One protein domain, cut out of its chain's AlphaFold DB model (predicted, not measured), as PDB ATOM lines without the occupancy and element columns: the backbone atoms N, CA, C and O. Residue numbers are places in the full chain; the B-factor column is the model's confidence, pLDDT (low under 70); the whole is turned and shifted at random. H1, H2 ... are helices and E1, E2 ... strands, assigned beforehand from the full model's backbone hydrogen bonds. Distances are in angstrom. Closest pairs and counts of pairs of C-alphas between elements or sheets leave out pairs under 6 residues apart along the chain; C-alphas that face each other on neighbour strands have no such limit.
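Overview. This is residues 867 to 968 of the 969 residues of the protein "FAD-dependent oxidoreductase" of Myxococcaceae bacterium (UniProt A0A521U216). Three helices make the body: H3 and H4 form a hairpin, and H5 makes a corner with the end of H4, meeting it with residues 949 to 953 alone at a steep tilt, while a small two-strand sheet, E1 and E2, packs on the end of H3 with E1, on the beginning of H4 with E1 and on the end of H5 with E2. Short H2 packs on H5, and H1 lies farther out, with residues 876 to 900 running round the outside from H1 to E1. The printed part has 102 residues, with five named helices and two named strands in the order H1 E1 H2 H3 H4 H5 E2; under half of the residues are in named elements, and of the 50 that are, helices hold 42 and strands 8, the class mostly helix; the strands are antiparallel. The whole is compact, radius of gyration of the C-alphas 12.7 A, but elongated, spanning 40 by 26 by 24 A.

Arrangement. H1, residues 872 to 875, is close to but not clearly touching H2, residues 912 to 915; the closest C-alphas, of Ala 875 and Ala 914, are 7.0 A apart. E1, residues 901 to 904, is the antiparallel neighbour of E2, residues 965 to 968, with N 903 and O 966 2.9 A apart, within hydrogen-bond range. H3, residues 918 to 927, and H4, residues 934 to 944, touch as a helical hairpin, opposite ways at a steep tilt of 42 degrees, closest at C-alphas Ala 920 and Met 941, 4.9 A. H5, residues 949 to 961, touches H2, closest at C-alphas Trp 915 and Gly 955, 4.8 A. Every O i to N i+4 pair is within hydrogen-bond range in H3, H4 and H5; H1 and H2 are too short for such a pair.

Along the chain. H1 begins at C-alpha 872 (-20.657, -10.370, 18.374). H3 spans 14.3 A, H4 15.7 A and H5 18.4 A. E2 ends at C-alpha 968 (-19.320, 16.061, 33.914).

Size, cuts and confidence. The farthest C-alphas, of Arg 867 and Asp 899, are 40.7 A apart. The H1 to E1 link is long. The printed part has no cut, and no printed residue is under 70 in pLDDT.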
ATOM      1  N   ARG A 867     -23.802 -20.330  25.391       94.88
ATOM      2  CA  ARG A 867     -22.493 -20.888  24.993       94.88
ATOM      3  C   ARG A 867     -21.504 -19.849  24.459       94.88
ATOM      4  O   ARG A 867     -20.299 -20.037  24.594       94.88
ATOM      5  N   TRP A 868     -21.998 -18.758  23.869       94.75
ATOM      6  CA  TRP A 868     -21.175 -17.729  23.213       94.75
ATOM      7  C   TRP A 868     -21.558 -16.297  23.638       94.75
ATOM      8  O   TRP A 868     -21.947 -15.501  22.786       94.75
ATOM      9  N   PRO A 869     -21.493 -15.940  24.938       90.88
ATOM     10  CA  PRO A 869     -21.966 -14.641  25.432       90.88
ATOM     11  C   PRO A 869     -21.253 -13.449  24.777       90.88
ATOM     12  O   PRO A 869     -21.911 -12.478  24.409       90.88
ATOM     13  N   ASP A 870     -19.937 -13.548  24.577       91.44
ATOM     14  CA  ASP A 870     -19.096 -12.469  24.039       91.44
ATOM     15  C   ASP A 870     -19.076 -12.406  22.503       91.44
ATOM     16  O   ASP A 870     -18.588 -11.437  21.915       91.44
ATOM     17  N   ALA A 871     -19.597 -13.435  21.824       95.12
ATOM     18  CA  ALA A 871     -19.569 -13.494  20.368       95.12
ATOM     19  C   ALA A 871     -20.462 -12.386  19.774       95.12
ATOM     20  O   ALA A 871     -21.605 -12.222  20.217       95.12
ATOM     21  N   PRO A 872     -20.008 -11.628  18.752       95.06
ATOM     22  CA  PRO A 872     -20.657 -10.370  18.374       95.06
ATOM     23  C   PRO A 872     -22.140 -10.480  18.009       95.06
ATOM     24  O   PRO A 872     -22.885  -9.536  18.249       95.06
ATOM     25  N   PHE A 873     -22.592 -11.605  17.453       95.75
ATOM     26  CA  PHE A 873     -24.006 -11.815  17.141       95.75
ATOM     27  C   PHE A 873     -24.879 -11.934  18.405       95.75
ATOM     28  O   PHE A 873     -25.943 -11.313  18.476       95.75
ATOM     29  N   TRP A 874     -24.424 -12.690  19.406       95.38
ATOM     30  CA  TRP A 874     -25.161 -12.977  20.640       95.38
ATOM     31  C   TRP A 874     -25.075 -11.825  21.645       95.38
ATOM     32  O   TRP A 874     -26.102 -11.410  22.188       95.38
ATOM     33  N   ALA A 875     -23.889 -11.227  21.811       93.19
ATOM     34  CA  ALA A 875     -23.667 -10.090  22.706       93.19
ATOM     35  C   ALA A 875     -24.628  -8.922  22.406       93.19
ATOM     36  O   ALA A 875     -25.212  -8.333  23.310       93.19
ATOM     37  N   ARG A 876     -24.876  -8.625  21.120       93.50
ATOM     38  CA  ARG A 876     -25.799  -7.562  20.652       93.50
ATOM     39  C   ARG A 876     -27.289  -7.872  20.866       93.50
ATOM     40  O   ARG A 876     -28.142  -7.122  20.394       93.50
ATOM     41  N   ARG A 877     -27.623  -9.001  21.493       92.75
ATOM     42  CA  ARG A 877     -29.001  -9.499  21.653       92.75
ATOM     43  C   ARG A 877     -29.339  -9.895  23.095       92.75
ATOM     44  O   ARG A 877     -30.494 -10.204  23.371       92.75
ATOM     45  N   ARG A 878     -28.362  -9.837  24.009       89.75
ATOM     46  CA  ARG A 878     -28.491 -10.184  25.431       89.75
ATOM     47  C   ARG A 878     -28.099  -8.991  26.324       89.75
ATOM     48  O   ARG A 878     -26.921  -8.830  26.624       89.75
ATOM     49  N   PRO A 879     -29.056  -8.137  26.737       88.00
ATOM     50  CA  PRO A 879     -28.788  -7.005  27.627       88.00
ATOM     51  C   PRO A 879     -28.359  -7.482  29.028       88.00
ATOM     52  O   PRO A 879     -29.143  -8.106  29.746       88.00
ATOM     53  N   VAL A 880     -27.102  -7.201  29.386       86.19
ATOM     54  CA  VAL A 880     -26.427  -7.614  30.635       86.19
ATOM     55  C   VAL A 880     -26.072  -6.436  31.543       86.19
ATOM     56  O   VAL A 880     -25.866  -5.327  31.049       86.19
ATOM     57  N   ASP A 881     -25.941  -6.680  32.852       82.00
ATOM     58  CA  ASP A 881     -25.198  -5.792  33.764       82.00
ATOM     59  C   ASP A 881     -23.665  -5.916  33.550       82.00
ATOM     60  O   ASP A 881     -23.207  -6.683  32.700       82.00
ATOM     61  N   LEU A 882     -22.850  -5.150  34.289       77.25
ATOM     62  CA  LEU A 882     -21.381  -5.238  34.175       77.25
ATOM     63  C   LEU A 882     -20.789  -6.552  34.710       77.25
ATOM     64  O   LEU A 882     -19.686  -6.921  34.317       77.25
ATOM     65  N   ASP A 883     -21.518  -7.261  35.573       78.06
ATOM     66  CA  ASP A 883     -21.137  -8.576  36.096       78.06
ATOM     67  C   ASP A 883     -21.588  -9.716  35.149       78.06
ATOM     68  O   ASP A 883     -21.484 -10.897  35.492       78.06
ATOM     69  N   GLY A 884     -22.113  -9.384  33.960       77.75
ATOM     70  CA  GLY A 884     -22.578 -10.329  32.940       77.75
ATOM     71  C   GLY A 884     -23.942 -10.973  33.228       77.75
ATOM     72  O   GLY A 884     -24.334 -11.918  32.536       77.75
ATOM     73  N   ARG A 885     -24.679 -10.500  34.240       80.94
ATOM     74  CA  ARG A 885     -25.976 -11.065  34.649       80.94
ATOM     75  C   ARG A 885     -27.114 -10.591  33.736       80.94
ATOM     76  O   ARG A 885     -27.033  -9.488  33.193       80.94
ATOM     77  N   PRO A 886     -28.207 -11.368  33.593       80.06
ATOM     78  CA  PRO A 886     -29.406 -10.910  32.894       80.06
ATOM     79  C   PRO A 886     -30.001  -9.669  33.563       80.06
ATOM     80  O   PRO A 886     -30.223  -9.671  34.774       80.06
ATOM     81  N   PHE A 887     -30.286  -8.630  32.775       77.38
ATOM     82  CA  PHE A 887     -30.779  -7.353  33.287       77.38
ATOM     83  C   PHE A 887     -32.062  -6.953  32.541       77.38
ATOM     84  O   PHE A 887     -32.026  -6.570  31.371       77.38
ATOM     85  N   ASP A 888     -33.222  -7.080  33.200       80.81
ATOM     86  CA  ASP A 888     -34.499  -6.630  32.633       80.81
ATOM     87  C   ASP A 888     -34.576  -5.100  32.681       80.81
ATOM     88  O   ASP A 888     -34.650  -4.491  33.749       80.81
ATOM     89  N   TRP A 889     -34.615  -4.476  31.502       85.25
ATOM     90  CA  TRP A 889     -34.731  -3.028  31.338       85.25
ATOM     91  C   TRP A 889     -35.960  -2.424  32.043       85.25
ATOM     92  O   TRP A 889     -35.959  -1.230  32.347       85.25
ATOM     93  N   LYS A 890     -37.003  -3.217  32.320       86.44
ATOM     94  CA  LYS A 890     -38.226  -2.771  33.010       86.44
ATOM     95  C   LYS A 890     -38.038  -2.614  34.518       86.44
ATOM     96  O   LYS A 890     -38.720  -1.775  35.110       86.44
ATOM     97  N   THR A 891     -37.112  -3.360  35.126       85.25
ATOM     98  CA  THR A 891     -36.841  -3.340  36.575       85.25
ATOM     99  C   THR A 891     -35.640  -2.480  36.968       85.25
ATOM    100  O   THR A 891     -35.366  -2.347  38.152       85.25
ATOM    101  N   VAL A 892     -34.910  -1.896  36.009       84.50
ATOM    102  CA  VAL A 892     -33.765  -1.020  36.309       84.50
ATOM    103  C   VAL A 892     -34.244   0.298  36.916       84.50
ATOM    104  O   VAL A 892     -34.979   1.040  36.251       84.50
ATOM    105  N   ASP A 893     -33.795   0.600  38.133       87.62
ATOM    106  CA  ASP A 893     -33.994   1.899  38.776       87.62
ATOM    107  C   ASP A 893     -33.285   3.013  37.996       87.62
ATOM    108  O   ASP A 893     -32.144   2.871  37.550       87.62
ATOM    109  N   LEU A 894     -33.983   4.132  37.814       89.38
ATOM    110  CA  LEU A 894     -33.509   5.280  37.049       89.38
ATOM    111  C   LEU A 894     -32.920   6.314  38.013       89.38
ATOM    112  O   LEU A 894     -33.657   7.008  38.706       89.38
ATOM    113  N   ALA A 895     -31.591   6.385  38.057       90.06
ATOM    114  CA  ALA A 895     -30.823   7.265  38.941       90.06
ATOM    115  C   ALA A 895     -30.246   8.497  38.219       90.06
ATOM    116  O   ALA A 895     -29.752   9.415  38.868       90.06
ATOM    117  N   LEU A 896     -30.282   8.519  36.882       90.06
ATOM    118  CA  LEU A 896     -29.753   9.626  36.092       90.06
ATOM    119  C   LEU A 896     -30.682  10.852  36.118       90.06
ATOM    120  O   LEU A 896     -31.818  10.784  35.645       90.06
ATOM    121  N   ALA A 897     -30.170  11.979  36.615       91.19
ATOM    122  CA  ALA A 897     -30.888  13.250  36.645       91.19
ATOM    123  C   ALA A 897     -31.037  13.868  35.228       91.19
ATOM    124  O   ALA A 897     -30.121  13.728  34.413       91.19
ATOM    125  N   PRO A 898     -32.154  14.550  34.889       90.94
ATOM    126  CA  PRO A 898     -32.394  15.080  33.534       90.94
ATOM    127  C   PRO A 898     -31.436  16.205  33.105       90.94
ATOM    128  O   PRO A 898     -31.214  16.426  31.913       90.94
ATOM    129  N   ASP A 899     -30.905  16.923  34.085       94.44
ATOM    130  CA  ASP A 899     -29.971  18.047  34.011       94.44
ATOM    131  C   ASP A 899     -28.497  17.618  34.102       94.44
ATOM    132  O   ASP A 899     -27.612  18.435  33.871       94.44
ATOM    133  N   ALA A 900     -28.214  16.337  34.366       95.06
ATOM    134  CA  ALA A 900     -26.853  15.812  34.398       95.06
ATOM    135  C   ALA A 900     -26.135  16.031  33.054       95.06
ATOM    136  O   ALA A 900     -26.571  15.524  32.017       95.06
ATOM    137  N   THR A 901     -25.015  16.752  33.078       97.06
ATOM    138  CA  THR A 901     -24.174  17.009  31.903       97.06
ATOM    139  C   THR A 901     -23.422  15.743  31.494       97.06
ATOM    140  O   THR A 901     -22.661  15.189  32.284       97.06
ATOM    141  N   LEU A 902     -23.604  15.281  30.256       97.12
ATOM    142  CA  LEU A 902     -23.033  14.039  29.729       97.12
ATOM    143  C   LEU A 902     -21.976  14.308  28.651       97.12
ATOM    144  O   LEU A 902     -22.208  15.087  27.729       97.12
ATOM    145  N   SER A 903     -20.849  13.599  28.735       96.88
ATOM    146  CA  SER A 903     -19.735  13.622  27.774       96.88
ATOM    147  C   SER A 903     -19.497  12.224  27.189       96.88
ATOM    148  O   SER A 903     -19.587  11.213  27.895       96.88
ATOM    149  N   TRP A 904     -19.202  12.141  25.887       96.44
ATOM    150  CA  TRP A 904     -18.852  10.890  25.216       96.44
ATOM    151  C   TRP A 904     -17.365  10.570  25.371       96.44
ATOM    152  O   TRP A 904     -16.506  11.147  24.702       96.44
ATOM    153  N   ARG A 905     -17.067   9.570  26.202       93.81
ATOM    154  CA  ARG A 905     -15.713   9.295  26.686       93.81
ATOM    155  C   ARG A 905     -14.943   8.269  25.857       93.81
ATOM    156  O   ARG A 905     -13.762   8.457  25.572       93.81
ATOM    157  N   ALA A 906     -15.579   7.150  25.506       90.62
ATOM    158  CA  ALA A 906     -14.870   5.961  25.019       90.62
ATOM    159  C   ALA A 906     -15.595   5.236  23.871       90.62
ATOM    160  O   ALA A 906     -16.636   5.664  23.374       90.62
ATOM    161  N   THR A 907     -15.032   4.118  23.408       89.25
ATOM    162  CA  THR A 907     -15.777   3.186  22.544       89.25
ATOM    163  C   THR A 907     -16.703   2.342  23.427       89.25
ATOM    164  O   THR A 907     -16.223   1.845  24.446       89.25
ATOM    165  N   PRO A 908     -17.992   2.149  23.082       87.50
ATOM    166  CA  PRO A 908     -18.891   1.322  23.880       87.50
ATOM    167  C   PRO A 908     -18.388  -0.125  23.957       87.50
ATOM    168  O   PRO A 908     -17.869  -0.632  22.954       87.50
ATOM    169  N   PRO A 909     -18.552  -0.811  25.099       84.56
ATOM    170  CA  PRO A 909     -18.155  -2.207  25.218       84.56
ATOM    171  C   PRO A 909     -19.006  -3.123  24.314       84.56
ATOM    172  O   PRO A 909     -20.089  -2.733  23.852       84.56
ATOM    173  N   PRO A 910     -18.547  -4.366  24.067       80.25
ATOM    174  CA  PRO A 910     -19.370  -5.404  23.455       80.25
ATOM    175  C   PRO A 910     -20.745  -5.503  24.132       80.25
ATOM    176  O   PRO A 910     -20.874  -5.339  25.340       80.25
ATOM    177  N   GLY A 911     -21.791  -5.728  23.338       85.31
ATOM    178  CA  GLY A 911     -23.168  -5.806  23.836       85.31
ATOM    179  C   GLY A 911     -23.908  -4.472  24.008       85.31
ATOM    180  O   GLY A 911     -25.119  -4.499  24.199       85.31
ATOM    181  N   ALA A 912     -23.270  -3.308  23.816       90.62
ATOM    182  CA  ALA A 912     -23.966  -2.008  23.850       90.62
ATOM    183  C   ALA A 912     -25.184  -1.915  22.900       90.62
ATOM    184  O   ALA A 912     -26.164  -1.232  23.194       90.62
ATOM    185  N   GLU A 913     -25.162  -2.648  21.781       92.31
ATOM    186  CA  GLU A 913     -26.279  -2.703  20.825       92.31
ATOM    187  C   GLU A 913     -27.472  -3.566  21.285       92.31
ATOM    188  O   GLU A 913     -28.547  -3.463  20.697       92.31
ATOM    189  N   ALA A 914     -27.328  -4.360  22.355       90.19
ATOM    190  CA  ALA A 914     -28.461  -5.015  23.017       90.19
ATOM    191  C   ALA A 914     -29.322  -4.015  23.815       90.19
ATOM    192  O   ALA A 914     -30.512  -4.249  24.026       90.19
ATOM    193  N   TRP A 915     -28.716  -2.899  24.234       88.75
ATOM    194  CA  TRP A 915     -29.358  -1.816  24.976       88.75
ATOM    195  C   TRP A 915     -29.921  -0.736  24.057       88.75
ATOM    196  O   TRP A 915     -31.094  -0.376  24.155       88.75
ATOM    197  N   LEU A 916     -29.086  -0.229  23.147       91.81
ATOM    198  CA  LEU A 916     -29.418   0.872  22.250       91.81
ATOM    199  C   LEU A 916     -29.169   0.449  20.796       91.81
ATOM    200  O   LEU A 916     -28.031   0.132  20.454       91.81
ATOM    201  N   PRO A 917     -30.181   0.476  19.901       91.38
ATOM    202  CA  PRO A 917     -29.959   0.167  18.493       91.38
ATOM    203  C   PRO A 917     -28.951   1.151  17.909       91.38
ATOM    204  O   PRO A 917     -28.871   2.301  18.344       91.38
ATOM    205  N   ARG A 918     -28.210   0.731  16.883       91.62
ATOM    206  CA  ARG A 918     -27.037   1.475  16.408       91.62
ATOM    207  C   ARG A 918     -27.291   2.966  16.123       91.62
ATOM    208  O   ARG A 918     -26.475   3.799  16.501       91.62
ATOM    209  N   ALA A 919     -28.452   3.309  15.559       92.31
ATOM    210  CA  ALA A 919     -28.854   4.699  15.325       92.31
ATOM    211  C   ALA A 919     -28.964   5.543  16.615       92.31
ATOM    212  O   ALA A 919     -28.609   6.718  16.596       92.31
ATOM    213  N   ALA A 920     -29.421   4.959  17.730       94.62
ATOM    214  CA  ALA A 920     -29.458   5.627  19.030       94.62
ATOM    215  C   ALA A 920     -28.045   5.855  19.582       94.62
ATOM    216  O   ALA A 920     -27.760   6.954  20.038       94.62
ATOM    217  N   LEU A 921     -27.147   4.864  19.477       95.12
ATOM    218  CA  LEU A 921     -25.740   5.014  19.879       95.12
ATOM    219  C   LEU A 921     -25.032   6.124  19.091       95.12
ATOM    220  O   LEU A 921     -24.356   6.961  19.683       95.12
ATOM    221  N   ASP A 922     -25.199   6.152  17.765       94.88
ATOM    222  CA  ASP A 922     -24.559   7.161  16.915       94.88
ATOM    223  C   ASP A 922     -25.122   8.578  17.186       94.88
ATOM    224  O   ASP A 922     -24.358   9.543  17.188       94.88
ATOM    225  N   ALA A 923     -26.424   8.721  17.477       95.94
ATOM    226  CA  ALA A 923     -27.030  10.013  17.829       95.94
ATOM    227  C   ALA A 923     -26.707  10.476  19.258       95.94
ATOM    228  O   ALA A 923     -26.440  11.657  19.463       95.94
ATOM    229  N   LEU A 924     -26.677   9.559  20.229       96.94
ATOM    230  CA  LEU A 924     -26.221   9.821  21.595       96.94
ATOM    231  C   LEU A 924     -24.784  10.344  21.585       96.94
ATOM    232  O   LEU A 924     -24.497  11.382  22.180       96.94
ATOM    233  N   ARG A 925     -23.904   9.673  20.833       96.50
ATOM    234  CA  ARG A 925     -22.522  10.104  20.613       96.50
ATOM    235  C   ARG A 925     -22.438  11.477  19.961       96.50
ATOM    236  O   ARG A 925     -21.625  12.284  20.390       96.50
ATOM    237  N   ALA A 926     -23.256  11.753  18.946       96.19
ATOM    238  CA  ALA A 926     -23.278  13.065  18.301       96.19
ATOM    239  C   ALA A 926     -23.705  14.176  19.280       96.19
ATOM    240  O   ALA A 926     -23.039  15.204  19.344       96.19
ATOM    241  N   ALA A 927     -24.753  13.943  20.077       96.31
ATOM    242  CA  ALA A 927     -25.244  14.895  21.076       96.31
ATOM    243  C   ALA A 927     -24.239  15.151  22.216       96.31
ATOM    244  O   ALA A 927     -24.107  16.283  22.657       96.31
ATOM    245  N   THR A 928     -23.505  14.120  22.649       96.38
ATOM    246  CA  THR A 928     -22.541  14.182  23.771       96.38
ATOM    247  C   THR A 928     -21.074  14.315  23.328       96.38
ATOM    248  O   THR A 928     -20.158  14.150  24.130       96.38
ATOM    249  N   THR A 929     -20.812  14.631  22.048       93.38
ATOM    250  CA  THR A 929     -19.452  14.961  21.559       93.38
ATOM    251  C   THR A 929     -18.943  16.279  22.156       93.38
ATOM    252  O   THR A 929     -17.745  16.440  22.380       93.38
ATOM    253  N   THR A 930     -19.855  17.202  22.450       91.81
ATOM    254  CA  THR A 930     -19.683  18.268  23.443       91.81
ATOM    255  C   THR A 930     -20.499  17.902  24.685       91.81
ATOM    256  O   THR A 930     -21.527  17.243  24.523       91.81
ATOM    257  N   PRO A 931     -20.112  18.335  25.898       95.88
ATOM    258  CA  PRO A 931     -20.936  18.139  27.087       95.88
ATOM    259  C   PRO A 931     -22.353  18.710  26.888       95.88
ATOM    260  O   PRO A 931     -22.491  19.871  26.506       95.88
ATOM    261  N   ALA A 932     -23.384  17.892  27.108       95.62
ATOM    262  CA  ALA A 932     -24.794  18.233  26.871       95.62
ATOM    263  C   ALA A 932     -25.700  17.594  27.935       95.62
ATOM    264  O   ALA A 932     -25.346  16.555  28.495       95.62
ATOM    265  N   ALA A 933     -26.864  18.173  28.229       96.94
ATOM    266  CA  ALA A 933     -27.712  17.672  29.310       96.94
ATOM    267  C   ALA A 933     -28.377  16.328  28.952       96.94
ATOM    268  O   ALA A 933     -28.755  16.073  27.803       96.94
ATOM    269  N   ALA A 934     -28.577  15.458  29.946       96.38
ATOM    270  CA  ALA A 934     -29.131  14.118  29.744       96.38
ATOM    271  C   ALA A 934     -30.491  14.119  29.017       96.38
ATOM    272  O   ALA A 934     -30.748  13.248  28.182       96.38
ATOM    273  N   HIS A 935     -31.356  15.108  29.271       95.44
ATOM    274  CA  HIS A 935     -32.634  15.246  28.566       95.44
ATOM    275  C   HIS A 935     -32.483  15.642  27.080       95.44
ATOM    276  O   HIS A 935     -33.282  15.203  26.249       95.44
ATOM    277  N   GLU A 936     -31.443  16.394  26.709       95.81
ATOM    278  CA  GLU A 936     -31.128  16.741  25.314       95.81
ATOM    279  C   GLU A 936     -30.614  15.512  24.554       95.81
ATOM    280  O   GLU A 936     -31.095  15.196  23.462       95.81
ATOM    281  N   ALA A 937     -29.709  14.749  25.173       96.25
ATOM    282  CA  ALA A 937     -29.220  13.475  24.648       96.25
ATOM    283  C   ALA A 937     -30.362  12.449  24.465       96.25
ATOM    284  O   ALA A 937     -30.447  11.766  23.437       96.25
ATOM    285  N   MET A 938     -31.303  12.397  25.414       95.94
ATOM    286  CA  MET A 938     -32.545  11.623  25.304       95.94
ATOM    287  C   MET A 938     -33.458  12.099  24.167       95.94
ATOM    288  O   MET A 938     -34.053  11.269  23.472       95.94
ATOM    289  N   SER A 939     -33.567  13.410  23.947       95.12
ATOM    290  CA  SER A 939     -34.315  13.985  22.823       95.12
ATOM    291  C   SER A 939     -33.704  13.554  21.483       95.12
ATOM    292  O   SER A 939     -34.390  12.962  20.646       95.12
ATOM    293  N   ALA A 940     -32.384  13.706  21.324       95.06
ATOM    294  CA  ALA A 940     -31.655  13.275  20.132       95.06
ATOM    295  C   ALA A 940     -31.845  11.774  19.832       95.06
ATOM    296  O   ALA A 940     -32.169  11.400  18.701       95.06
ATOM    297  N   MET A 941     -31.723  10.906  20.846       95.31
ATOM    298  CA  MET A 941     -31.981   9.467  20.696       95.31
ATOM    299  C   MET A 941     -33.436   9.147  20.339       95.31
ATOM    300  O   MET A 941     -33.681   8.350  19.433       95.31
ATOM    301  N   SER A 942     -34.414   9.729  21.037       92.38
ATOM    302  CA  SER A 942     -35.834   9.390  20.852       92.38
ATOM    303  C   SER A 942     -36.391   9.864  19.505       92.38
ATOM    304  O   SER A 942     -37.255   9.194  18.932       92.38
ATOM    305  N   VAL A 943     -35.825  10.926  18.918       89.69
ATOM    306  CA  VAL A 943     -36.086  11.327  17.527       89.69
ATOM    307  C   VAL A 943     -35.615  10.261  16.527       89.69
ATOM    308  O   VAL A 943     -36.352   9.942  15.586       89.69
ATOM    309  N   VAL A 944     -34.429   9.664  16.713       90.56
ATOM    310  CA  VAL A 944     -33.858   8.678  15.766       90.56
ATOM    311  C   VAL A 944     -34.233   7.220  16.058       90.56
ATOM    312  O   VAL A 944     -34.226   6.394  15.144       90.56
ATOM    313  N   ALA A 945     -34.645   6.884  17.275       90.50
ATOM    314  CA  ALA A 945     -34.940   5.514  17.692       90.50
ATOM    315  C   ALA A 945     -36.076   5.443  18.735       90.50
ATOM    316  O   ALA A 945     -35.840   5.021  19.865       90.50
ATOM    317  N   PRO A 946     -37.323   5.813  18.385       88.69
ATOM    318  CA  PRO A 946     -38.452   5.702  19.301       88.69
ATOM    319  C   PRO A 946     -38.841   4.227  19.515       88.69
ATOM    320  O   PRO A 946     -39.637   3.639  18.781       88.69
ATOM    321  N   ILE A 947     -38.218   3.630  20.530       87.00
ATOM    322  CA  ILE A 947     -38.414   2.251  21.013       87.00
ATOM    323  C   ILE A 947     -38.900   2.229  22.475       87.00
ATOM    324  O   ILE A 947     -38.696   1.253  23.192       87.00
ATOM    325  N   GLY A 948     -39.509   3.336  22.916       88.12
ATOM    326  CA  GLY A 948     -39.874   3.616  24.305       88.12
ATOM    327  C   GLY A 948     -38.774   4.367  25.065       88.12
ATOM    328  O   GLY A 948     -37.655   3.874  25.219       88.12
ATOM    329  N   ASN A 949     -39.098   5.552  25.595       89.94
ATOM    330  CA  ASN A 949     -38.132   6.421  26.284       89.94
ATOM    331  C   ASN A 949     -37.461   5.730  27.485       89.94
ATOM    332  O   ASN A 949     -36.255   5.863  27.664       89.94
ATOM    333  N   ARG A 950     -38.200   4.925  28.264       90.69
ATOM    334  CA  ARG A 950     -37.635   4.181  29.407       90.69
ATOM    335  C   ARG A 950     -36.545   3.185  28.974       90.69
ATOM    336  O   ARG A 950     -35.585   2.994  29.710       90.69
ATOM    337  N   ARG A 951     -36.652   2.591  27.777       91.06
ATOM    338  CA  ARG A 951     -35.651   1.662  27.222       91.06
ATOM    339  C   ARG A 951     -34.376   2.398  26.803       91.06
ATOM    340  O   ARG A 951     -33.279   1.955  27.130       91.06
ATOM    341  N   LEU A 952     -34.529   3.555  26.151       93.44
ATOM    342  CA  LEU A 952     -33.412   4.436  25.788       93.44
ATOM    343  C   LEU A 952     -32.668   4.960  27.027       93.44
ATOM    344  O   LEU A 952     -31.441   4.921  27.069       93.44
ATOM    345  N   LEU A 953     -33.404   5.403  28.051       94.12
ATOM    346  CA  LEU A 953     -32.827   5.973  29.268       94.12
ATOM    347  C   LEU A 953     -32.026   4.938  30.070       94.12
ATOM    348  O   LEU A 953     -30.922   5.240  30.515       94.12
ATOM    349  N   VAL A 954     -32.520   3.697  30.176       93.00
ATOM    350  CA  VAL A 954     -31.755   2.587  30.773       93.00
ATOM    351  C   VAL A 954     -30.481   2.302  29.980       93.00
ATOM    352  O   VAL A 954     -29.422   2.156  30.581       93.00
ATOM    353  N   GLY A 955     -30.547   2.274  28.646       93.81
ATOM    354  CA  GLY A 955     -29.358   2.078  27.814       93.81
ATOM    355  C   GLY A 955     -28.315   3.193  27.962       93.81
ATOM    356  O   GLY A 955     -27.117   2.922  27.952       93.81
ATOM    357  N   MET A 956     -28.752   4.438  28.168       95.19
ATOM    358  CA  MET A 956     -27.861   5.573  28.426       95.19
ATOM    359  C   MET A 956     -27.244   5.523  29.832       95.19
ATOM    360  O   MET A 956     -26.039   5.720  29.980       95.19
ATOM    361  N   GLN A 957     -28.032   5.174  30.854       93.62
ATOM    362  CA  GLN A 957     -27.532   4.945  32.214       93.62
ATOM    363  C   GLN A 957     -26.541   3.769  32.265       93.62
ATOM    364  O   GLN A 957     -25.524   3.843  32.949       93.62
ATOM    365  N   TRP A 958     -26.786   2.707  31.493       93.25
ATOM    366  CA  TRP A 958     -25.856   1.589  31.349       93.25
ATOM    367  C   TRP A 958     -24.532   2.017  30.696       93.25
ATOM    368  O   TRP A 958     -23.475   1.600  31.157       93.25
ATOM    369  N   LEU A 959     -24.554   2.902  29.690       94.44
ATOM    370  CA  LEU A 959     -23.326   3.444  29.084       94.44
ATOM    371  C   LEU A 959     -22.514   4.342  30.030       94.44
ATOM    372  O   LEU A 959     -21.290   4.372  29.905       94.44
ATOM    373  N   LEU A 960     -23.166   5.047  30.962       93.56
ATOM    374  CA  LEU A 960     -22.492   5.780  32.043       93.56
ATOM    375  C   LEU A 960     -21.815   4.822  33.024       93.56
ATOM    376  O   LEU A 960     -20.627   4.955  33.304       93.56
ATOM    377  N   VAL A 961     -22.551   3.811  33.491       91.50
ATOM    378  CA  VAL A 961     -22.025   2.768  34.386       91.50
ATOM    379  C   VAL A 961     -20.866   2.006  33.724       91.50
ATOM    380  O   VAL A 961     -19.863   1.729  34.373       91.50
ATOM    381  N   ALA A 962     -20.944   1.755  32.415       91.56
ATOM    382  CA  ALA A 962     -19.882   1.151  31.608       91.56
ATOM    383  C   ALA A 962     -18.715   2.099  31.242       91.56
ATOM    384  O   ALA A 962     -17.792   1.677  30.544       91.56
ATOM    385  N   GLY A 963     -18.747   3.375  31.649       93.31
ATOM    386  CA  GLY A 963     -17.691   4.361  31.372       93.31
ATOM    387  C   GLY A 963     -17.523   4.757  29.896       93.31
ATOM    388  O   GLY A 963     -16.498   5.338  29.532       93.31
ATOM    389  N   ALA A 964     -18.499   4.432  29.042       94.44
ATOM    390  CA  ALA A 964     -18.542   4.858  27.642       94.44
ATOM    391  C   ALA A 964     -19.049   6.304  27.510       94.44
ATOM    392  O   ALA A 964     -18.545   7.067  26.683       94.44
ATOM    393  N   LEU A 965     -19.998   6.669  28.373       95.50
ATOM    394  CA  LEU A 965     -20.300   8.043  28.759       95.50
ATOM    395  C   LEU A 965     -19.622   8.362  30.100       95.50
ATOM    396  O   LEU A 965     -19.341   7.462  30.891       95.50
ATOM    397  N   GLU A 966     -19.447   9.645  30.386       95.50
ATOM    398  CA  GLU A 966     -19.162  10.164  31.727       95.50
ATOM    399  C   GLU A 966     -20.132  11.305  32.066       95.50
ATOM    400  O   GLU A 966     -20.604  12.011  31.171       95.50
ATOM    401  N   GLN A 967     -20.440  11.476  33.355       94.19
ATOM    402  CA  GLN A 967     -21.121  12.671  33.847       94.19
ATOM    403  C   GLN A 967     -20.058  13.714  34.207       94.19
ATOM    404  O   GLN A 967     -19.142  13.424  34.978       94.19
ATOM    405  N   VAL A 968     -20.178  14.906  33.631       90.69
ATOM    406  CA  VAL A 968     -19.320  16.061  33.914       90.69
ATOM    407  C   VAL A 968     -19.914  16.830  35.099       90.69
ATOM    408  O   VAL A 968     -21.139  16.899  35.232       90.69
TER     409      VAL A 968